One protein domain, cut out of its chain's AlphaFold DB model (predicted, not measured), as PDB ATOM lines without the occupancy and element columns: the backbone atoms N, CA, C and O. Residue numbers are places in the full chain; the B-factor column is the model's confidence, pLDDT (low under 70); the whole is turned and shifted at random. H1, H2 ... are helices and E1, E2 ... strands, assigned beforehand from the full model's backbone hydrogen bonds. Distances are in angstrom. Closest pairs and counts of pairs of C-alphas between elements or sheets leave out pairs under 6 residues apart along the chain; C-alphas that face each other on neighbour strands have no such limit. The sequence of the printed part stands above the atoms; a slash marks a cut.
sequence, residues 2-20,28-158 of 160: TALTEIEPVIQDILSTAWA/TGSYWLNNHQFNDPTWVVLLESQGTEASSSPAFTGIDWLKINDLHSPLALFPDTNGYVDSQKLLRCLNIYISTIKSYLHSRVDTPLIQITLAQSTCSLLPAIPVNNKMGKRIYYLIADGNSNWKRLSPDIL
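This is residues 2 to 20 and 28 to 158 of the 160 residues of an uncharacterized protein of Leptolyngbya sp. SIO3F4 (UniProt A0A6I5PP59). A strongly twisted sheet of seven strands makes the body, with the long strand E7 running through it; H2 packs on one face over E6, the short H3 is on the opposite face, and H1 is on the sheet near E1 and E2. The hairpin E3 and E4 is a small second sheet, partly face to face with the large one at E8 and E9, its strands crossed with those of the large sheet. The printed part has 150 residues, with three named helices and nine named strands in the order H1 E1 E2 E3 E4 H2 E5 E6 E7 E8 E9 H3. The large sheet is branched and mixed, the small one antiparallel, and the class is mixed, helices and strands. The whole is compact, with a radius of gyration of the C-alphas of 15.3 A and spans of 45 by 30 by 27 A.

In the branched sheet, E7, residues 122 to 132, has E2, residues 42 to 47, on one side, and E6, residues 113 to 118, and E8, residues 138 to 144, on the other side. E2 and E7 are parallel at 36 degrees, with N 43 and O 124 within hydrogen-bond range at 2.9 A. The hairpin E6 and E7 has N 114 and O 125 at 2.8 A, and the hairpin E7 and E8 has N 129 and O 142 at 2.9 A. Three edge strands complete the sheet: E1, residues 28 to 33, is antiparallel to E2, with N 31 and O 44 at 3.0 A; E5, residues 104 to 110, is antiparallel to E6, with N 108 and O 115 at 2.9 A; E9, residues 150 to 153, is antiparallel to E8, with N 141 and O 153 at 2.9 A. E5 to E9 form a meander, each strand the antiparallel neighbour of the one before. H2, residues 87 to 98, is on this sheet at a height of 7.9 A, over E6 and along the strands, at 11 degrees to E6 on the local plane; its closest C-alpha pair with E6 is Asn 95 and Ile 114, 6.7 A. H3, residues 155 to 158, is on the opposite face at a height of 5.9 A, over none of the strands. H1, residues 2 to 17, is also on the sheet; H1 and H2 are close but not clearly touching, about perpendicular at 76 degrees, the closest C-alphas being those of Ile 14 and Ile 98, 6.6 A. E3, residues 52 to 56, and E4, residues 64 to 68, are a hairpin with N 53 and O 67 at 2.9 A. The two sheets form a sandwich, two sheets face to face, with strands at 82 degrees; the closest C-alphas of E4 and E9 are those of Asp 64 and Trp 150, 5.0 A. Every O i to N i+4 pair is within range in H2 and 9 of 12 in H1, while H3 is too short for one.

H1 begins at C-alpha 2, (-15.824, -37.453, -54.644), and is 24.0 A long; E7 is 31.4 A. E1 measures 16.1 A, E2 15.7 A, E3 13.4 A, E4 13.2 A, H2 16.6 A, E5 16.7 A, E6 15.5 A, E8 17.8 A and E9 9.5 A. H3, 5.2 A, ends at C-alpha 158, (-6.118, -51.822, -40.276).

The C-alphas farthest apart are those of Thr 2 and Pro 58, 46.6 A. Residues 21 to 27 are not printed, and C-alphas 20 and 28 are 14.4 A apart across the cut. The link from E4 to H2, residues 69 to 86, is long. Mean pLDDT of the printed part is 85.1; residues 2 to 6, 17 to 20 and 35 to 37 are under 70.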
ATOM      1  N   THR A   2     -16.616 -38.622 -54.195       50.19
ATOM      2  CA  THR A   2     -15.824 -37.453 -54.644       50.19
ATOM      3  C   THR A   2     -14.671 -37.029 -53.718       50.19
ATOM      4  O   THR A   2     -13.687 -36.488 -54.196       50.19
ATOM      5  N   ALA A   3     -14.745 -37.311 -52.411       58.66
ATOM      6  CA  ALA A   3     -13.707 -36.886 -51.459       58.66
ATOM      7  C   ALA A   3     -12.373 -37.648 -51.612       58.66
ATOM      8  O   ALA A   3     -11.307 -37.069 -51.441       58.66
ATOM      9  N   LEU A   4     -12.412 -38.939 -51.965       62.16
ATOM     10  CA  LEU A   4     -11.206 -39.773 -52.079       62.16
ATOM     11  C   LEU A   4     -10.310 -39.350 -53.250       62.16
ATOM     12  O   LEU A   4      -9.098 -39.255 -53.088       62.16
ATOM     13  N   THR A   5     -10.915 -39.019 -54.392       64.50
ATOM     14  CA  THR A   5     -10.207 -38.588 -55.608       64.50
ATOM     15  C   THR A   5      -9.456 -37.266 -55.445       64.50
ATOM     16  O   THR A   5      -8.493 -37.024 -56.164       64.50
ATOM     17  N   GLU A   6      -9.876 -36.412 -54.509       67.88
ATOM     18  CA  GLU A   6      -9.222 -35.125 -54.235       67.88
ATOM     19  C   GLU A   6      -8.136 -35.233 -53.158       67.88
ATOM     20  O   GLU A   6      -7.148 -34.502 -53.200       67.88
ATOM     21  N   ILE A   7      -8.299 -36.153 -52.202       71.94
ATOM     22  CA  ILE A   7      -7.376 -36.316 -51.074       71.94
ATOM     23  C   ILE A   7      -6.176 -37.190 -51.454       71.94
ATOM     24  O   ILE A   7      -5.057 -36.896 -51.038       71.94
ATOM     25  N   GLU A   8      -6.371 -38.240 -52.257       78.56
ATOM     26  CA  GLU A   8      -5.301 -39.183 -52.606       78.56
ATOM     27  C   GLU A   8      -4.071 -38.511 -53.246       78.56
ATOM     28  O   GLU A   8      -2.968 -38.774 -52.767       78.56
ATOM     29  N   PRO A   9      -4.193 -37.588 -54.223       77.31
ATOM     30  CA  PRO A   9      -3.032 -36.882 -54.768       77.31
ATOM     31  C   PRO A   9      -2.295 -36.044 -53.721       77.31
ATOM     32  O   PRO A   9      -1.073 -35.946 -53.771       77.31
ATOM     33  N   VAL A  10      -3.022 -35.466 -52.757       74.88
ATOM     34  CA  VAL A  10      -2.412 -34.720 -51.651       74.88
ATOM     35  C   VAL A  10      -1.640 -35.668 -50.754       74.88
ATOM     36  O   VAL A  10      -0.492 -35.373 -50.458       74.88
ATOM     37  N   ILE A  11      -2.216 -36.818 -50.385       75.38
ATOM     38  CA  ILE A  11      -1.510 -37.864 -49.635       75.38
ATOM     39  C   ILE A  11      -0.257 -38.311 -50.385       75.38
ATOM     40  O   ILE A  11       0.809 -38.346 -49.788       75.38
ATOM     41  N   GLN A  12      -0.335 -38.566 -51.689       77.56
ATOM     42  CA  GLN A  12       0.845 -38.914 -52.484       77.56
ATOM     43  C   GLN A  12       1.890 -37.784 -52.526       77.56
ATOM     44  O   GLN A  12       3.087 -38.069 -52.508       77.56
ATOM     45  N   ASP A  13       1.479 -36.513 -52.509       76.06
ATOM     46  CA  ASP A  13       2.392 -35.371 -52.349       76.06
ATOM     47  C   ASP A  13       3.023 -35.338 -50.944       76.06
ATOM     48  O   ASP A  13       4.232 -35.166 -50.825       76.06
ATOM     49  N   ILE A  14       2.259 -35.616 -49.876       71.19
ATOM     50  CA  ILE A  14       2.802 -35.776 -48.508       71.19
ATOM     51  C   ILE A  14       3.882 -36.850 -48.514       71.19
ATOM     52  O   ILE A  14       4.978 -36.638 -48.008       71.19
ATOM     53  N   LEU A  15       3.562 -38.006 -49.090       71.06
ATOM     54  CA  LEU A  15       4.437 -39.164 -49.107       71.06
ATOM     55  C   LEU A  15       5.693 -38.891 -49.950       71.06
ATOM     56  O   LEU A  15       6.801 -39.152 -49.507       71.06
ATOM     57  N   SER A  16       5.560 -38.294 -51.132       71.38
ATOM     58  CA  SER A  16       6.709 -38.020 -52.005       71.38
ATOM     59  C   SER A  16       7.578 -36.840 -51.545       71.38
ATOM     60  O   SER A  16       8.796 -36.884 -51.719       71.38
ATOM     61  N   THR A  17       6.991 -35.810 -50.926       63.88
ATOM     62  CA  THR A  17       7.687 -34.570 -50.538       63.88
ATOM     63  C   THR A  17       8.259 -34.622 -49.116       63.88
ATOM     64  O   THR A  17       9.328 -34.057 -48.865       63.88
ATOM     65  N   ALA A  18       7.620 -35.329 -48.175       56.06
ATOM     66  CA  ALA A  18       8.077 -35.378 -46.782       56.06
ATOM     67  C   ALA A  18       9.452 -36.051 -46.597       56.06
ATOM     68  O   ALA A  18      10.074 -35.867 -45.552       56.06
ATOM     69  N   TRP A  19       9.961 -36.796 -47.587       58.66
ATOM     70  CA  TRP A  19      11.177 -37.615 -47.434       58.66
ATOM     71  C   TRP A  19      12.414 -37.090 -48.164       58.66
ATOM     72  O   TRP A  19      13.455 -37.741 -48.151       58.66
ATOM     73  N   ALA A  20      12.351 -35.884 -48.734       50.38
ATOM     74  CA  ALA A  20      13.541 -35.187 -49.231       50.38
ATOM     75  C   ALA A  20      14.338 -34.476 -48.114       50.38
ATOM     76  O   ALA A  20      15.447 -33.996 -48.346       50.38
ATOM     77  N   THR A  28       7.544 -46.631 -45.161       82.94
ATOM     78  CA  THR A  28       7.655 -47.904 -45.889       82.94
ATOM     79  C   THR A  28       6.413 -48.206 -46.720       82.94
ATOM     80  O   THR A  28       6.415 -49.127 -47.535       82.94
ATOM     81  N   GLY A  29       5.341 -47.439 -46.526       83.88
ATOM     82  CA  GLY A  29       4.107 -47.582 -47.277       83.88
ATOM     83  C   GLY A  29       2.965 -46.786 -46.667       83.88
ATOM     84  O   GLY A  29       3.083 -46.188 -45.597       83.88
ATOM     85  N   SER A  30       1.836 -46.803 -47.355       86.31
ATOM     86  CA  SER A  30       0.598 -46.202 -46.883       86.31
ATOM     87  C   SER A  30      -0.586 -46.887 -47.534       86.31
ATOM     88  O   SER A  30      -0.468 -47.353 -48.669       86.31
ATOM     89  N   TYR A  31      -1.733 -46.870 -46.878       86.38
ATOM     90  CA  TYR A  31      -2.976 -47.320 -47.485       86.38
ATOM     91  C   TYR A  31      -4.172 -46.626 -46.847       86.38
ATOM     92  O   TYR A  31      -4.119 -46.129 -45.720       86.38
ATOM     93  N   TRP A  32      -5.253 -46.579 -47.613       84.25
ATOM     94  CA  TRP A  32      -6.537 -46.085 -47.153       84.25
ATOM     95  C   TRP A  32      -7.150 -47.049 -46.139       84.25
ATOM     96  O   TRP A  32      -7.228 -48.249 -46.395       84.25
ATOM     97  N   LEU A  33      -7.623 -46.524 -45.012       84.12
ATOM     98  CA  LEU A  33      -8.336 -47.303 -44.017       84.12
ATOM     99  C   LEU A  33      -9.840 -47.242 -44.283       84.12
ATOM    100  O   LEU A  33     -10.506 -46.258 -43.958       84.12
ATOM    101  N   ASN A  34     -10.392 -48.323 -44.831       71.00
ATOM    102  CA  ASN A  34     -11.826 -48.443 -45.069       71.00
ATOM    103  C   ASN A  34     -12.573 -48.909 -43.806       71.00
ATOM    104  O   ASN A  34     -13.172 -49.982 -43.778       71.00
ATOM    105  N   ASN A  35     -12.500 -48.120 -42.733       67.19
ATOM    106  CA  ASN A  35     -13.116 -48.450 -41.452       67.19
ATOM    107  C   ASN A  35     -13.946 -47.270 -40.923       67.19
ATOM    108  O   ASN A  35     -13.446 -46.156 -40.792       67.19
ATOM    109  N   HIS A  36     -15.208 -47.531 -40.568       63.62
ATOM    110  CA  HIS A  36     -16.141 -46.541 -40.007       63.62
ATOM    111  C   HIS A  36     -15.778 -46.064 -38.590       63.62
ATOM    112  O   HIS A  36     -16.500 -45.252 -38.018       63.62
ATOM    113  N   GLN A  37     -14.689 -46.564 -37.999       69.06
ATOM    114  CA  GLN A  37     -14.207 -46.104 -36.693       69.06
ATOM    115  C   GLN A  37     -13.755 -44.639 -36.682       69.06
ATOM    116  O   GLN A  37     -13.712 -44.037 -35.611       69.06
ATOM    117  N   PHE A  38     -13.433 -44.064 -37.841       72.56
ATOM    118  CA  PHE A  38     -13.013 -42.672 -37.957       72.56
ATOM    119  C   PHE A  38     -14.040 -41.861 -38.749       72.56
ATOM    120  O   PHE A  38     -14.551 -42.309 -39.773       72.56
ATOM    121  N   ASN A  39     -14.342 -40.657 -38.255       72.56
ATOM    122  CA  ASN A  39     -15.326 -39.759 -38.872       72.56
ATOM    123  C   ASN A  39     -14.826 -39.157 -40.194       72.56
ATOM    124  O   ASN A  39     -15.634 -38.775 -41.037       72.56
ATOM    125  N   ASP A  40     -13.505 -39.081 -40.357       80.12
ATOM    126  CA  ASP A  40     -12.844 -38.529 -41.530       80.12
ATOM    127  C   ASP A  40     -12.113 -39.616 -42.323       80.12
ATOM    128  O   ASP A  40     -11.643 -40.612 -41.754       80.12
ATOM    129  N   PRO A  41     -11.918 -39.382 -43.631       86.44
ATOM    130  CA  PRO A  41     -11.000 -40.147 -44.445       86.44
ATOM    131  C   PRO A  41      -9.641 -40.392 -43.779       86.44
ATOM    132  O   PRO A  41      -8.895 -39.443 -43.570       86.44
ATOM    133  N   THR A  42      -9.295 -41.646 -43.469       88.12
ATOM    134  CA  THR A  42      -8.073 -41.982 -42.719       88.12
ATOM    135  C   THR A  42      -7.093 -42.797 -43.557       88.12
ATOM    136  O   THR A  42      -7.439 -43.853 -44.078       88.12
ATOM    137  N   TRP A  43      -5.845 -42.342 -43.650       89.00
ATOM    138  CA  TRP A  43      -4.739 -43.106 -44.226       89.00
ATOM    139  C   TRP A  43      -3.828 -43.628 -43.131       89.00
ATOM    140  O   TRP A  43      -3.354 -42.869 -42.287       89.00
ATOM    141  N   VAL A  44      -3.525 -44.919 -43.185       90.50
ATOM    142  CA  VAL A  44      -2.431 -45.483 -42.401       90.50
ATOM    143  C   VAL A  44      -1.132 -45.162 -43.121       90.50
ATOM    144  O   VAL A  44      -1.001 -45.443 -44.314       90.50
ATOM    145  N   VAL A  45      -0.170 -44.590 -42.400       89.69
ATOM    146  CA  VAL A  45       1.187 -44.352 -42.904       89.69
ATOM    147  C   VAL A  45       2.169 -45.196 -42.105       89.69
ATOM    148  O   VAL A  45       2.257 -45.088 -40.882       89.69
ATOM    149  N   LEU A  46       2.869 -46.090 -42.800       91.25
ATOM    150  CA  LEU A  46       3.758 -47.076 -42.203       91.25
ATOM    151  C   LEU A  46       5.155 -46.500 -42.049       91.25
ATOM    152  O   LEU A  46       5.807 -46.183 -43.038       91.25
ATOM    153  N   LEU A  47       5.625 -46.415 -40.814       91.50
ATOM    154  CA  LEU A  47       6.924 -45.860 -40.456       91.50
ATOM    155  C   LEU A  47       7.997 -46.955 -40.475       91.50
ATOM    156  O   LEU A  47       7.788 -48.057 -39.963       91.50
ATOM    157  N   GLU A  48       9.158 -46.646 -41.046       89.69
ATOM    158  CA  GLU A  48      10.339 -47.495 -40.962       89.69
ATOM    159  C   GLU A  48      10.869 -47.505 -39.531       89.69
ATOM    160  O   GLU A  48      11.040 -46.467 -38.894       89.69
ATOM    161  N   SER A  49      11.133 -48.703 -39.024       90.94
ATOM    162  CA  SER A  49      11.550 -48.920 -37.639       90.94
ATOM    163  C   SER A  49      12.744 -49.866 -37.534       90.94
ATOM    164  O   SER A  49      13.007 -50.433 -36.471       90.94
ATOM    165  N   GLN A  50      13.500 -50.043 -38.626       91.00
ATOM    166  CA  GLN A  50      14.746 -50.806 -38.583       91.00
ATOM    167  C   GLN A  50      15.655 -50.256 -37.476       91.00
ATOM    168  O   GLN A  50      15.722 -49.046 -37.254       91.00
ATOM    169  N   GLY A  51      16.332 -51.155 -36.758       91.62
ATOM    170  CA  GLY A  51      17.189 -50.766 -35.640       91.62
ATOM    171  C   GLY A  51      16.432 -50.473 -34.342       91.62
ATOM    172  O   GLY A  51      17.025 -49.942 -33.404       91.62
ATOM    173  N   THR A  52      15.143 -50.818 -34.266       94.06
ATOM    174  CA  THR A  52      14.344 -50.718 -33.038       94.06
ATOM    175  C   THR A  52      13.735 -52.054 -32.623       94.06
ATOM    176  O   THR A  52      13.619 -52.977 -33.430       94.06
ATOM    177  N   GLU A  53      13.354 -52.167 -31.351       94.50
ATOM    178  CA  GLU A  53      12.727 -53.359 -30.782       94.50
ATOM    179  C   GLU A  53      11.517 -52.983 -29.926       94.50
ATOM    180  O   GLU A  53      11.614 -52.183 -28.993       94.50
ATOM    181  N   ALA A  54      10.361 -53.557 -30.256       93.81
ATOM    182  CA  ALA A  54       9.134 -53.365 -29.498       93.81
ATOM    183  C   ALA A  54       9.111 -54.282 -28.267       93.81
ATOM    184  O   ALA A  54       9.363 -55.482 -28.365       93.81
ATOM    185  N   SER A  55       8.745 -53.733 -27.113       91.31
ATOM    186  CA  SER A  55       8.621 -54.474 -25.856       91.31
ATOM    187  C   SER A  55       7.462 -53.936 -25.029       91.31
ATOM    188  O   SER A  55       7.215 -52.733 -25.040       91.31
ATOM    189  N   SER A  56       6.776 -54.795 -24.278       91.75
ATOM    190  CA  SER A  56       5.741 -54.325 -23.354       91.75
ATOM    191  C   SER A  56       6.340 -53.642 -22.138       91.75
ATOM    192  O   SER A  56       7.332 -54.110 -21.577       91.75
ATOM    193  N   SER A  57       5.711 -52.544 -21.721       88.69
ATOM    194  CA  SER A  57       6.099 -51.844 -20.507       88.69
ATOM    195  C   SER A  57       5.899 -52.768 -19.300       88.69
ATOM    196  O   SER A  57       4.800 -53.295 -19.109       88.69
ATOM    197  N   PRO A  58       6.917 -52.951 -18.442       85.88
ATOM    198  CA  PRO A  58       6.754 -53.700 -17.200       85.88
ATOM    199  C   PRO A  58       5.940 -52.920 -16.157       85.88
ATOM    200  O   PRO A  58       5.443 -53.513 -15.205       85.88
ATOM    201  N   ALA A  59       5.826 -51.596 -16.315       84.62
ATOM    202  CA  ALA A  59       5.172 -50.708 -15.358       84.62
ATOM    203  C   ALA A  59       3.698 -50.438 -15.697       84.62
ATOM    204  O   ALA A  59       2.914 -50.136 -14.797       84.62
ATOM    205  N   PHE A  60       3.311 -50.548 -16.972       84.69
ATOM    206  CA  PHE A  60       1.981 -50.158 -17.436       84.69
ATOM    207  C   PHE A  60       1.377 -51.199 -18.381       84.69
ATOM    208  O   PHE A  60       1.829 -51.394 -19.508       84.69
ATOM    209  N   THR A  61       0.299 -51.842 -17.933       88.12
ATOM    210  CA  THR A  61      -0.457 -52.798 -18.747       88.12
ATOM    211  C   THR A  61      -1.040 -52.122 -19.987       88.12
ATOM    212  O   THR A  61      -1.681 -51.080 -19.889       88.12
ATOM    213  N   GLY A  62      -0.861 -52.746 -21.155       85.69
ATOM    214  CA  GLY A  62      -1.393 -52.247 -22.428       85.69
ATOM    215  C   GLY A  62      -0.549 -51.154 -23.092       85.69
ATOM    216  O   GLY A  62      -0.915 -50.698 -24.174       85.69
ATOM    217  N   ILE A  63       0.577 -50.773 -22.480       92.25
ATOM    218  CA  ILE A  63       1.558 -49.853 -23.052       92.25
ATOM    219  C   ILE A  63       2.751 -50.647 -23.576       92.25
ATOM    220  O   ILE A  63       3.301 -51.506 -22.886       92.25
ATOM    221  N   ASP A  64       3.175 -50.310 -24.784       94.31
ATOM    222  CA  ASP A  64       4.420 -50.778 -25.368       94.31
ATOM    223  C   ASP A  64       5.426 -49.631 -25.488       94.31
ATOM    224  O   ASP A  64       5.093 -48.449 -25.630       94.31
ATOM    225  N   TRP A  65       6.690 -50.021 -25.454       93.94
ATOM    226  CA  TRP A  65       7.843 -49.182 -25.711       93.94
ATOM    227  C   TRP A  65       8.571 -49.674 -26.950       93.94
ATOM    228  O   TRP A  65       8.567 -50.866 -27.259       93.94
ATOM    229  N   LEU A  66       9.236 -48.748 -27.631       94.69
ATOM    230  CA  LEU A  66      10.031 -49.037 -28.812       94.69
ATOM    231  C   LEU A  66      11.478 -48.631 -28.538       94.69
ATOM    232  O   LEU A  66      11.798 -47.445 -28.531       94.69
ATOM    233  N   LYS A  67      12.339 -49.598 -28.223       95.75
ATOM    234  CA  LYS A  67      13.739 -49.349 -27.872       95.75
ATOM    235  C   LYS A  67      14.549 -49.064 -29.127       95.75
ATOM    236  O   LYS A  67      14.432 -49.801 -30.099       95.75
ATOM    237  N   ILE A  68      15.393 -48.038 -29.094       95.62
ATOM    238  CA  ILE A  68      16.369 -47.780 -30.155       95.62
ATOM    239  C   ILE A  68      17.618 -48.614 -29.853       95.62
ATOM    240  O   ILE A  68      18.273 -48.407 -28.832       95.62
ATOM    241  N   ASN A  69      17.925 -49.558 -30.740       95.94
ATOM    242  CA  ASN A  69      19.086 -50.447 -30.645       95.94
ATOM    243  C   ASN A  69      20.207 -50.045 -31.619       95.94
ATOM    244  O   ASN A  69      21.346 -50.473 -31.446       95.94
ATOM    245  N   ASP A  70      19.896 -49.223 -32.623       93.69
ATOM    246  CA  ASP A  70      20.831 -48.741 -33.639       93.69
ATOM    247  C   ASP A  70      20.656 -47.229 -33.854       93.69
ATOM    248  O   ASP A  70      19.548 -46.749 -34.106       93.69
ATOM    249  N   LEU A  71      21.753 -46.472 -33.776       90.94
ATOM    250  CA  LEU A  71      21.761 -45.023 -34.011       90.94
ATOM    251  C   LEU A  71      21.570 -44.653 -35.486       90.94
ATOM    252  O   LEU A  71      21.263 -43.502 -35.786       90.94
ATOM    253  N   HIS A  72      21.722 -45.611 -36.401       89.50
ATOM    254  CA  HIS A  72      21.377 -45.445 -37.812       89.50
ATOM    255  C   HIS A  72      19.881 -45.640 -38.086       89.50
ATOM    256  O   HIS A  72      19.441 -45.445 -39.219       89.50
ATOM    257  N   SER A  73      19.085 -46.000 -37.073       89.94
ATOM    258  CA  SER A  73      17.633 -46.082 -37.209       89.94
ATOM    259  C   SER A  73      17.041 -44.726 -37.622       89.94
ATOM    260  O   SER A  73      17.376 -43.710 -37.005       89.94
ATOM    261  N   PRO A  74      16.066 -44.684 -38.552       88.25
ATOM    262  CA  PRO A  74      15.303 -43.466 -38.849       88.25
ATOM    263  C   PRO A  74      14.601 -42.874 -37.618       88.25
ATOM    264  O   PRO A  74      14.281 -41.686 -37.581       88.25
ATOM    265  N   LEU A  75      14.366 -43.697 -36.592       92.12
ATOM    266  CA  LEU A  75      13.709 -43.296 -35.351       92.12
ATOM    267  C   LEU A  75      14.687 -42.807 -34.271       92.12
ATOM    268  O   LEU A  75      14.244 -42.308 -33.236       92.12
ATOM    269  N   ALA A  76      16.003 -42.882 -34.510       92.12
ATOM    270  CA  ALA A  76      17.033 -42.452 -33.561       92.12
ATOM    271  C   ALA A  76      17.022 -40.937 -33.276       92.12
ATOM    272  O   ALA A  76      17.638 -40.491 -32.310       92.12
ATOM    273  N   LEU A  77      16.297 -40.147 -34.077       91.06
ATOM    274  CA  LEU A  77      16.091 -38.708 -33.876       91.06
ATOM    275  C   LEU A  77      15.020 -38.378 -32.826       91.06
ATOM    276  O   LEU A  77      14.916 -37.230 -32.390       91.06
ATOM    277  N   PHE A  78      14.231 -39.367 -32.394       93.81
ATOM    278  CA  PHE A  78      13.103 -39.162 -31.486       93.81
ATOM    279  C   PHE A  78      13.245 -39.895 -30.140       93.81
ATOM    280  O   PHE A  78      12.255 -40.458 -29.677       93.81
ATOM    281  N   PRO A  79      14.416 -39.920 -29.469       95.62
ATOM    282  CA  PRO A  79      14.549 -40.640 -28.213       95.62
ATOM    283  C   PRO A  79      13.881 -39.879 -27.058       95.62
ATOM    284  O   PRO A  79      13.894 -38.641 -26.999       95.62
ATOM    285  N   ASP A  80      13.338 -40.615 -26.101       94.50
ATOM    286  CA  ASP A  80      13.097 -40.162 -24.739       94.50
ATOM    287  C   ASP A  80      14.418 -40.142 -23.937       94.50
ATOM    288  O   ASP A  80      15.506 -40.390 -24.463       94.50
ATOM    289  N   THR A  81      14.349 -39.846 -22.639       93.81
ATOM    290  CA  THR A  81      15.539 -39.823 -21.769       93.81
ATOM    291  C   THR A  81      16.152 -41.203 -21.518       93.81
ATOM    292  O   THR A  81      17.259 -41.290 -20.996       93.81
ATOM    293  N   ASN A  82      15.451 -42.279 -21.876       92.88
ATOM    294  CA  ASN A  82      15.830 -43.667 -21.630       92.88
ATOM    295  C   ASN A  82      16.223 -44.406 -22.930       92.88
ATOM    296  O   ASN A  82      16.513 -45.607 -22.904       92.88
ATOM    297  N   GLY A  83      16.255 -43.715 -24.074       94.31
ATOM    298  CA  GLY A  83      16.593 -44.280 -25.382       94.31
ATOM    299  C   GLY A  83      15.477 -45.114 -26.022       94.31
ATOM    300  O   GLY A  83      15.771 -46.025 -26.796       94.31
ATOM    301  N   TYR A  84      14.217 -44.855 -25.678       95.12
ATOM    302  CA  TYR A  84      13.038 -45.356 -26.388       95.12
ATOM    303  C   TYR A  84      12.479 -44.270 -27.309       95.12
ATOM    304  O   TYR A  84      12.691 -43.088 -27.073       95.12
ATOM    305  N   VAL A  85      11.759 -44.649 -28.361       95.69
ATOM    306  CA  VAL A  85      11.142 -43.690 -29.284       95.69
ATOM    307  C   VAL A  85       9.956 -43.001 -28.604       95.69
ATOM    308  O   VAL A  85       8.961 -43.652 -28.276       95.69
ATOM    309  N   ASP A  86      10.039 -41.682 -28.451       95.62
ATOM    310  CA  ASP A  86       8.968 -40.817 -27.957       95.62
ATOM    311  C   ASP A  86       7.937 -40.574 -29.069       95.62
ATOM    312  O   ASP A  86       8.187 -39.864 -30.053       95.62
ATOM    313  N   SER A  87       6.750 -41.162 -28.904       95.00
ATOM    314  CA  SER A  87       5.692 -41.095 -29.914       95.00
ATOM    315  C   SER A  87       5.165 -39.674 -30.144       95.00
ATOM    316  O   SER A  87       4.788 -39.340 -31.268       95.00
ATOM    317  N   GLN A  88       5.193 -38.790 -29.137       93.81
ATOM    318  CA  GLN A  88       4.753 -37.403 -29.305       93.81
ATOM    319  C   GLN A  88       5.754 -36.588 -30.118       93.81
ATOM    320  O   GLN A  88       5.341 -35.786 -30.959       93.81
ATOM    321  N   LYS A  89       7.062 -36.771 -29.887       93.00
ATOM    322  CA  LYS A  89       8.095 -36.106 -30.701       93.00
ATOM    323  C   LYS A  89       7.956 -36.497 -32.167       93.00
ATOM    324  O   LYS A  89       7.997 -35.624 -33.035       93.00
ATOM    325  N   LEU A  90       7.708 -37.780 -32.423       91.94
ATOM    326  CA  LEU A  90       7.474 -38.294 -33.766       91.94
ATOM    327  C   LEU A  90       6.220 -37.678 -34.408       91.94
ATOM    328  O   LEU A  90       6.308 -37.143 -35.512       91.94
ATOM    329  N   LEU A  91       5.072 -37.684 -33.719       91.81
ATOM    330  CA  LEU A  91       3.836 -37.083 -34.243       91.81
ATOM    331  C   LEU A  91       3.987 -35.581 -34.512       91.81
ATOM    332  O   LEU A  91       3.480 -35.079 -35.514       91.81
ATOM    333  N   ARG A  92       4.706 -34.856 -33.648       89.44
ATOM    334  CA  ARG A  92       4.994 -33.429 -33.853       89.44
ATOM    335  C   ARG A  92       5.892 -33.196 -35.061       89.44
ATOM    336  O   ARG A  92       5.612 -32.258 -35.799       89.44
ATOM    337  N   CYS A  93       6.912 -34.036 -35.281       88.31
ATOM    338  CA  CYS A  93       7.711 -33.990 -36.509       88.31
ATOM    339  C   CYS A  93       6.782 -34.108 -37.712       88.31
ATOM    340  O   CYS A  93       6.662 -33.159 -38.479       88.31
ATOM    341  N   LEU A  94       6.021 -35.199 -37.806       86.88
ATOM    342  CA  LEU A  94       5.106 -35.430 -38.925       86.88
ATOM    343  C   LEU A  94       4.137 -34.256 -39.143       86.88
ATOM    344  O   LEU A  94       3.958 -33.820 -40.275       86.88
ATOM    345  N   ASN A  95       3.579 -33.682 -38.072       88.31
ATOM    346  CA  ASN A  95       2.696 -32.517 -38.162       88.31
ATOM    347  C   ASN A  95       3.395 -31.268 -38.732       88.31
ATOM    348  O   ASN A  95       2.808 -30.556 -39.543       88.31
ATOM    349  N   ILE A  96       4.646 -31.003 -38.340       84.38
ATOM    350  CA  ILE A  96       5.446 -29.904 -38.906       84.38
ATOM    351  C   ILE A  96       5.679 -30.136 -40.402       84.38
ATOM    352  O   ILE A  96       5.535 -29.206 -41.190       84.38
ATOM    353  N   TYR A  97       5.967 -31.367 -40.817       80.06
ATOM    354  CA  TYR A  97       6.178 -31.680 -42.232       80.06
ATOM    355  C   TYR A  97       4.914 -31.545 -43.071       80.06
ATOM    356  O   TYR A  97       4.951 -31.010 -44.173       80.06
ATOM    357  N   ILE A  98       3.769 -31.956 -42.539       80.81
ATOM    358  CA  ILE A  98       2.491 -31.764 -43.227       80.81
ATOM    359  C   ILE A  98       2.235 -30.268 -43.480       80.81
ATOM    360  O   ILE A  98       1.720 -29.890 -44.529       80.81
ATOM    361  N   SER A  99       2.680 -29.389 -42.577       80.25
ATOM    362  CA  SER A  99       2.530 -27.943 -42.771       80.25
ATOM    363  C   SER A  99       3.334 -27.358 -43.940       80.25
ATOM    364  O   SER A  99       3.067 -26.228 -44.346       80.25
ATOM    365  N   THR A 100       4.291 -28.101 -44.513       75.75
ATOM    366  CA  THR A 100       5.089 -27.639 -45.664       75.75
ATOM    367  C   THR A 100       4.449 -27.950 -47.018       75.75
ATOM    368  O   THR A 100       4.986 -27.555 -48.052       75.75
ATOM    369  N   ILE A 101       3.326 -28.670 -47.045       73.00
ATOM    370  CA  ILE A 101       2.643 -29.062 -48.283       73.00
ATOM    371  C   ILE A 101       1.915 -27.860 -48.884       73.00
ATOM    372  O   ILE A 101       1.296 -27.067 -48.184       73.00
ATOM    373  N   LYS A 102       1.929 -27.727 -50.210       70.50
ATOM    374  CA  LYS A 102       1.369 -26.546 -50.884       70.50
ATOM    375  C   LYS A 102      -0.161 -26.431 -50.770       70.50
ATOM    376  O   LYS A 102      -0.685 -25.322 -50.776       70.50
ATOM    377  N   SER A 103      -0.872 -27.557 -50.701       70.81
ATOM    378  CA  SER A 103      -2.340 -27.640 -50.576       70.81
ATOM    379  C   SER A 103      -2.845 -27.651 -49.125       70.81
ATOM    380  O   SER A 103      -4.050 -27.760 -48.886       70.81
ATOM    381  N   TYR A 104      -1.933 -27.536 -48.162       73.69
ATOM    382  CA  TYR A 104      -2.224 -27.505 -46.737       73.69
ATOM    383  C   TYR A 104      -2.911 -26.198 -46.324       73.69
ATOM    384  O   TYR A 104      -2.430 -25.112 -46.646       73.69
ATOM    385  N   LEU A 105      -3.996 -26.300 -45.547       79.62
ATOM    386  CA  LEU A 105      -4.514 -25.161 -44.783       79.62
ATOM    387  C   LEU A 105      -4.066 -25.222 -43.323       79.62
ATOM    388  O   LEU A 105      -3.510 -24.257 -42.799       79.62
ATOM    389  N   HIS A 106      -4.337 -26.343 -42.654       84.44
ATOM    390  CA  HIS A 106      -3.982 -26.556 -41.255       84.44
ATOM    391  C   HIS A 106      -3.915 -28.053 -40.920       84.44
ATOM    392  O   HIS A 106      -4.623 -28.854 -41.523       84.44
ATOM    393  N   SER A 107      -3.118 -28.436 -39.925       84.06
ATOM    394  CA  SER A 107      -3.161 -29.752 -39.298       84.06
ATOM    395  C   SER A 107      -3.011 -29.645 -37.794       84.06
ATOM    396  O   SER A 107      -2.331 -28.764 -37.259       84.06
ATOM    397  N   ARG A 108      -3.637 -30.599 -37.113       89.38
ATOM    398  CA  ARG A 108      -3.547 -30.760 -35.669       89.38
ATOM    399  C   ARG A 108      -3.286 -32.212 -35.319       89.38
ATOM    400  O   ARG A 108      -3.820 -33.125 -35.946       89.38
ATOM    401  N   VAL A 109      -2.491 -32.412 -34.278       88.69
ATOM    402  CA  VAL A 109      -2.309 -33.733 -33.681       88.69
ATOM    403  C   VAL A 109      -3.528 -34.022 -32.804       88.69
ATOM    404  O   VAL A 109      -3.718 -33.364 -31.784       88.69
ATOM    405  N   ASP A 110      -4.335 -34.997 -33.215       89.62
ATOM    406  CA  ASP A 110      -5.494 -35.530 -32.493       89.62
ATOM    407  C   ASP A 110      -5.256 -37.023 -32.233       89.62
ATOM    408  O   ASP A 110      -5.771 -37.903 -32.922       89.62
ATOM    409  N   THR A 111      -4.334 -37.294 -31.307       88.06
ATOM    410  CA  THR A 111      -3.743 -38.617 -31.054       88.06
ATOM    411  C   THR A 111      -4.787 -39.751 -31.062       88.06
ATOM    412  O   THR A 111      -5.766 -39.683 -30.320       88.06
ATOM    413  N   PRO A 112      -4.556 -40.855 -31.806       90.75
ATOM    414  CA  PRO A 112      -3.320 -41.233 -32.511       90.75
ATOM    415  C   PRO A 112      -3.175 -40.611 -33.903       90.75
ATOM    416  O   PRO A 112      -2.242 -40.952 -34.626       90.75
ATOM    417  N   LEU A 113      -4.104 -39.743 -34.291       91.81
ATOM    418  CA  LEU A 113      -4.207 -39.207 -35.633       91.81
ATOM    419  C   LEU A 113      -3.503 -37.860 -35.764       91.81
ATOM    420  O   LEU A 113      -3.321 -37.106 -34.806       91.81
ATOM    421  N   ILE A 114      -3.171 -37.529 -37.002       91.00
ATOM    422  CA  ILE A 114      -2.908 -36.161 -37.427       91.00
ATOM    423  C   ILE A 114      -4.040 -35.785 -38.368       91.00
ATOM    424  O   ILE A 114      -4.124 -36.309 -39.477       91.00
ATOM    425  N   GLN A 115      -4.924 -34.906 -37.916       90.38
ATOM    426  CA  GLN A 115      -6.002 -34.383 -38.745       90.38
ATOM    427  C   GLN A 115      -5.452 -33.278 -39.633       90.38
ATOM    428  O   GLN A 115      -4.799 -32.353 -39.153       90.38
ATOM    429  N   ILE A 116      -5.739 -33.377 -40.921       87.94
ATOM    430  CA  ILE A 116      -5.309 -32.469 -41.972       87.94
ATOM    431  C   ILE A 116      -6.559 -31.833 -42.562       87.94
ATOM    432  O   ILE A 116      -7.479 -32.504 -43.026       87.94
ATOM    433  N   THR A 117      -6.594 -30.509 -42.532       87.38
ATOM    434  CA  THR A 117      -7.592 -29.696 -43.214       87.38
ATOM    435  C   THR A 117      -7.001 -29.194 -44.524       87.38
ATOM    436  O   THR A 117      -5.974 -28.509 -44.548       87.38
ATOM    437  N   LEU A 118      -7.677 -29.544 -45.611       82.62
ATOM    438  CA  LEU A 118      -7.405 -29.106 -46.972       82.62
ATOM    439  C   LEU A 118      -8.464 -28.080 -47.390       82.62
ATOM    440  O   LEU A 118      -9.456 -27.870 -46.694       82.62
ATOM    441  N   ALA A 119      -8.273 -27.442 -48.545       79.31
ATOM    442  CA  ALA A 119      -9.150 -26.367 -49.016       79.31
ATOM    443  C   ALA A 119     -10.646 -26.730 -49.081       79.31
ATOM    444  O   ALA A 119     -11.489 -25.854 -48.896       79.31
ATOM    445  N   GLN A 120     -10.979 -27.993 -49.360       78.25
ATOM    446  CA  GLN A 120     -12.361 -28.449 -49.564       78.25
ATOM    447  C   GLN A 120     -12.682 -29.761 -48.833       78.25
ATOM    448  O   GLN A 120     -13.769 -30.311 -48.994       78.25
ATOM    449  N   SER A 121     -11.754 -30.279 -48.028       81.62
ATOM    450  CA  SER A 121     -11.890 -31.593 -47.401       81.62
ATOM    451  C   SER A 121     -11.056 -31.717 -46.128       81.62
ATOM    452  O   SER A 121     -10.140 -30.934 -45.870       81.62
ATOM    453  N   THR A 122     -11.387 -32.719 -45.322       85.50
ATOM    454  CA  THR A 122     -10.615 -33.148 -44.156       85.50
ATOM    455  C   THR A 122     -10.160 -34.583 -44.361       85.50
ATOM    456  O   THR A 122     -10.867 -35.408 -44.942       85.50
ATOM    457  N   CYS A 123      -8.958 -34.885 -43.893       87.31
ATOM    458  CA  CYS A 123      -8.467 -36.247 -43.794       87.31
ATOM    459  C   CYS A 123      -7.635 -36.420 -42.527       87.31
ATOM    460  O   CYS A 123      -7.276 -35.457 -41.856       87.31
ATOM    461  N   SER A 124      -7.349 -37.662 -42.180       89.38
ATOM    462  CA  SER A 124      -6.527 -38.033 -41.044       89.38
ATOM    463  C   SER A 124      -5.398 -38.938 -41.502       89.38
ATOM    464  O   SER A 124      -5.585 -39.821 -42.338       89.38
ATOM    465  N   LEU A 125      -4.223 -38.750 -40.919       89.81
ATOM    466  CA  LEU A 125      -3.138 -39.714 -40.984       89.81
ATOM    467  C   LEU A 125      -3.070 -40.474 -39.671       89.81
ATOM    468  O   LEU A 125      -3.118 -39.867 -38.604       89.81
ATOM    469  N   LEU A 126      -2.900 -41.786 -39.758       92.69
ATOM    470  CA  LEU A 126      -2.584 -42.662 -38.641       92.69
ATOM    471  C   LEU A 126      -1.152 -43.183 -38.815       92.69
ATOM    472  O   LEU A 126      -0.939 -44.153 -39.548       92.69
ATOM    473  N   PRO A 127      -0.159 -42.554 -38.166       92.88
ATOM    474  CA  PRO A 127       1.201 -43.062 -38.172       92.88
ATOM    475  C   PRO A 127       1.289 -44.369 -37.390       92.88
ATOM    476  O   PRO A 127       0.899 -44.435 -36.223       92.88
ATOM    477  N   ALA A 128       1.798 -45.408 -38.046       94.31
ATOM    478  CA  ALA A 128       1.856 -46.755 -37.507       94.31
ATOM    479  C   ALA A 128       3.224 -47.390 -37.752       94.31
ATOM    480  O   ALA A 128       3.768 -47.333 -38.853       94.31
ATOM    481  N   ILE A 129       3.770 -48.039 -36.729       94.75
ATOM    482  CA  ILE A 129       5.003 -48.819 -36.833       94.75
ATOM    483  C   ILE A 129       4.619 -50.298 -36.926       94.75
ATOM    484  O   ILE A 129       4.048 -50.834 -35.971       94.75
ATOM    485  N   PRO A 130       4.888 -50.977 -38.053       93.25
ATOM    486  CA  PRO A 130       4.615 -52.398 -38.170       93.25
ATOM    487  C   PRO A 130       5.591 -53.190 -37.296       93.25
ATOM    488  O   PRO A 130       6.805 -53.026 -37.407       93.25
ATOM    489  N   VAL A 131       5.064 -54.089 -36.465       92.69
ATOM    490  CA  VAL A 131       5.872 -55.056 -35.720       92.69
ATOM    491  C   VAL A 131       5.704 -56.425 -36.358       92.69
ATOM    492  O   VAL A 131       4.590 -56.940 -36.494       92.69
ATOM    493  N   ASN A 132       6.831 -57.014 -36.749       89.69
ATOM    494  CA  ASN A 132       6.891 -58.307 -37.417       89.69
ATOM    495  C   ASN A 132       7.466 -59.365 -36.471       89.69
ATOM    496  O   ASN A 132       8.332 -59.081 -35.644       89.69
ATOM    497  N   ASN A 133       7.008 -60.608 -36.597       86.31
ATOM    498  CA  ASN A 133       7.652 -61.736 -35.934       86.31
ATOM    499  C   ASN A 133       8.977 -62.110 -36.631       86.31
ATOM    500  O   ASN A 133       9.334 -61.570 -37.677       86.31
ATOM    501  N   LYS A 134       9.687 -63.110 -36.090       85.62
ATOM    502  CA  LYS A 134      10.958 -63.609 -36.654       85.62
ATOM    503  C   LYS A 134      10.851 -64.173 -38.080       85.62
ATOM    504  O   LYS A 134      11.871 -64.380 -38.722       85.62
ATOM    505  N   MET A 135       9.639 -64.438 -38.566       87.00
ATOM    506  CA  MET A 135       9.369 -64.909 -39.928       87.00
ATOM    507  C   MET A 135       8.990 -63.761 -40.877       87.00
ATOM    508  O   MET A 135       8.574 -64.017 -42.002       87.00
ATOM    509  N   GLY A 136       9.066 -62.505 -40.425       82.38
ATOM    510  CA  GLY A 136       8.673 -61.331 -41.206       82.38
ATOM    511  C   GLY A 136       7.160 -61.120 -41.309       82.38
ATOM    512  O   GLY A 136       6.727 -60.171 -41.956       82.38
ATOM    513  N   LYS A 137       6.336 -61.955 -40.660       86.31
ATOM    514  CA  LYS A 137       4.881 -61.771 -40.642       86.31
ATOM    515  C   LYS A 137       4.520 -60.670 -39.652       86.31
ATOM    516  O   LYS A 137       4.902 -60.746 -38.482       86.31
ATOM    517  N   ARG A 138       3.724 -59.703 -40.105       87.88
ATOM    518  CA  ARG A 138       3.167 -58.652 -39.253       87.88
ATOM    519  C   ARG A 138       2.257 -59.243 -38.180       87.88
ATOM    520  O   ARG A 138       1.375 -60.047 -38.481       87.88
ATOM    521  N   ILE A 139       2.509 -58.875 -36.928       90.62
ATOM    522  CA  ILE A 139       1.760 -59.362 -35.761       90.62
ATOM    523  C   ILE A 139       0.878 -58.281 -35.142       90.62
ATOM    524  O   ILE A 139      -0.205 -58.594 -34.663       90.62
ATOM    525  N   TYR A 140       1.322 -57.027 -35.159       92.38
ATOM    526  CA  TYR A 140       0.542 -55.867 -34.740       92.38
ATOM    527  C   TYR A 140       1.191 -54.585 -35.258       92.38
ATOM    528  O   TYR A 140       2.300 -54.598 -35.798       92.38
ATOM    529  N   TYR A 141       0.490 -53.476 -35.069       94.00
ATOM    530  CA  TYR A 141       1.005 -52.132 -35.264       94.00
ATOM    531  C   TYR A 141       1.185 -51.438 -33.923       94.00
ATOM    532  O   TYR A 141       0.386 -51.633 -33.007       94.00
ATOM    533  N   LEU A 142       2.206 -50.600 -33.817       95.81
ATOM    534  CA  LEU A 142       2.323 -49.617 -32.750       95.81
ATOM    535  C   LEU A 142       1.832 -48.270 -33.264       95.81
ATOM    536  O   LEU A 142       2.312 -47.776 -34.283       95.81
ATOM    537  N   ILE A 143       0.894 -47.675 -32.540       95.06
ATOM    538  CA  ILE A 143       0.405 -46.313 -32.773       95.06
ATOM    539  C   ILE A 143       0.563 -45.501 -31.488       95.06
ATOM    540  O   ILE A 143       0.609 -46.069 -30.396       95.06
ATOM    541  N   ALA A 144       0.664 -44.179 -31.602       95.00
ATOM    542  CA  ALA A 144       0.853 -43.321 -30.437       95.00
ATOM    543  C   ALA A 144      -0.321 -43.435 -29.444       95.00
ATOM    544  O   ALA A 144      -1.490 -43.502 -29.840       95.00
ATOM    545  N   ASP A 145      -0.020 -43.436 -28.146       92.06
ATOM    546  CA  ASP A 145      -1.032 -43.431 -27.080       92.06
ATOM    547  C   ASP A 145      -1.429 -42.015 -26.626       92.06
ATOM    548  O   ASP A 145      -2.471 -41.842 -26.000       92.06
ATOM    549  N   GLY A 146      -0.616 -41.008 -26.965       88.38
ATOM    550  CA  GLY A 146      -0.814 -39.608 -26.584       88.38
ATOM    551  C   GLY A 146      -0.019 -39.170 -25.366       88.38
ATOM    552  O   GLY A 146      -0.077 -37.997 -25.024       88.38
ATOM    553  N   ASN A 147       0.772 -40.056 -24.764       90.19
ATOM    554  CA  ASN A 147       1.578 -39.826 -23.562       90.19
ATOM    555  C   ASN A 147       3.041 -40.256 -23.772       90.19
ATOM    556  O   ASN A 147       3.675 -40.791 -22.868       90.19
ATOM    557  N   SER A 148       3.559 -40.037 -24.984       92.00
ATOM    558  CA  SER A 148       4.902 -40.439 -25.429       92.00
ATOM    559  C   SER A 148       5.150 -41.951 -25.472       92.00
ATOM    560  O   SER A 148       6.281 -42.359 -25.726       92.00
ATOM    561  N   ASN A 149       4.115 -42.787 -25.320       94.00
ATOM    562  CA  ASN A 149       4.227 -44.236 -25.474       94.00
ATOM    563  C   ASN A 149       3.486 -44.743 -26.715       94.00
ATOM    564  O   ASN A 149       2.937 -43.987 -27.528       94.00
ATOM    565  N   TRP A 150       3.473 -46.067 -26.843       95.88
ATOM    566  CA  TRP A 150       2.836 -46.781 -27.929       95.88
ATOM    567  C   TRP A 150       1.751 -47.708 -27.393       95.88
ATOM    568  O   TRP A 150       1.878 -48.295 -26.319       95.88
ATOM    569  N   LYS A 151       0.684 -47.869 -28.171       94.56
ATOM    570  CA  LYS A 151      -0.343 -48.888 -27.952       94.56
ATOM    571  C   LYS A 151      -0.395 -49.830 -29.146       94.56
ATOM    572  O   LYS A 151      -0.188 -49.412 -30.288       94.56
ATOM    573  N   ARG A 152      -0.701 -51.099 -28.875       93.50
ATOM    574  CA  ARG A 152      -0.902 -52.104 -29.921       93.50
ATOM    575  C   ARG A 152      -2.216 -51.870 -30.644       93.50
ATOM    576  O   ARG A 152      -3.246 -51.642 -30.014       93.50
ATOM    577  N   LEU A 153      -2.181 -52.030 -31.958       90.50
ATOM    578  CA  LEU A 153      -3.358 -52.127 -32.800       90.50
ATOM    579  C   LEU A 153      -3.292 -53.422 -33.617       90.50
ATOM    580  O   LEU A 153      -2.261 -53.728 -34.221       90.50
ATOM    581  N   SER A 154      -4.380 -54.199 -33.591       86.12
ATOM    582  CA  SER A 154      -4.462 -55.464 -34.330       86.12
ATOM    583  C   SER A 154      -4.408 -55.209 -35.839       86.12
ATOM    584  O   SER A 154      -5.045 -54.250 -36.292       86.12
ATOM    585  N   PRO A 155      -3.726 -56.057 -36.632       81.56
ATOM    586  CA  PRO A 155      -3.762 -55.956 -38.084       81.56
ATOM    587  C   PRO A 155      -5.181 -56.029 -38.644       81.56
ATOM    588  O   PRO A 155      -5.487 -55.250 -39.532       81.56
ATOM    589  N   ASP A 156      -6.074 -56.831 -38.055       80.00
ATOM    590  CA  ASP A 156      -7.471 -56.976 -38.511       80.00
ATOM    591  C   ASP A 156      -8.273 -55.662 -38.476       80.00
ATOM    592  O   ASP A 156      -9.315 -55.542 -39.110       80.00
ATOM    593  N   ILE A 157      -7.815 -54.674 -37.698       72.62
ATOM    594  CA  ILE A 157      -8.452 -53.355 -37.630       72.62
ATOM    595  C   ILE A 157      -7.980 -52.461 -38.780       72.62
ATOM    596  O   ILE A 157      -8.730 -51.578 -39.196       72.62
ATOM    597  N   LEU A 158      -6.748 -52.666 -39.264       70.12
ATOM    598  CA  LEU A 158      -6.118 -51.822 -40.276       70.12
ATOM    599  C   LEU A 158      -6.076 -52.446 -41.676       70.12
ATOM    600  O   LEU A 158      -6.064 -51.713 -42.653       70.12
TER     601      LEU A 158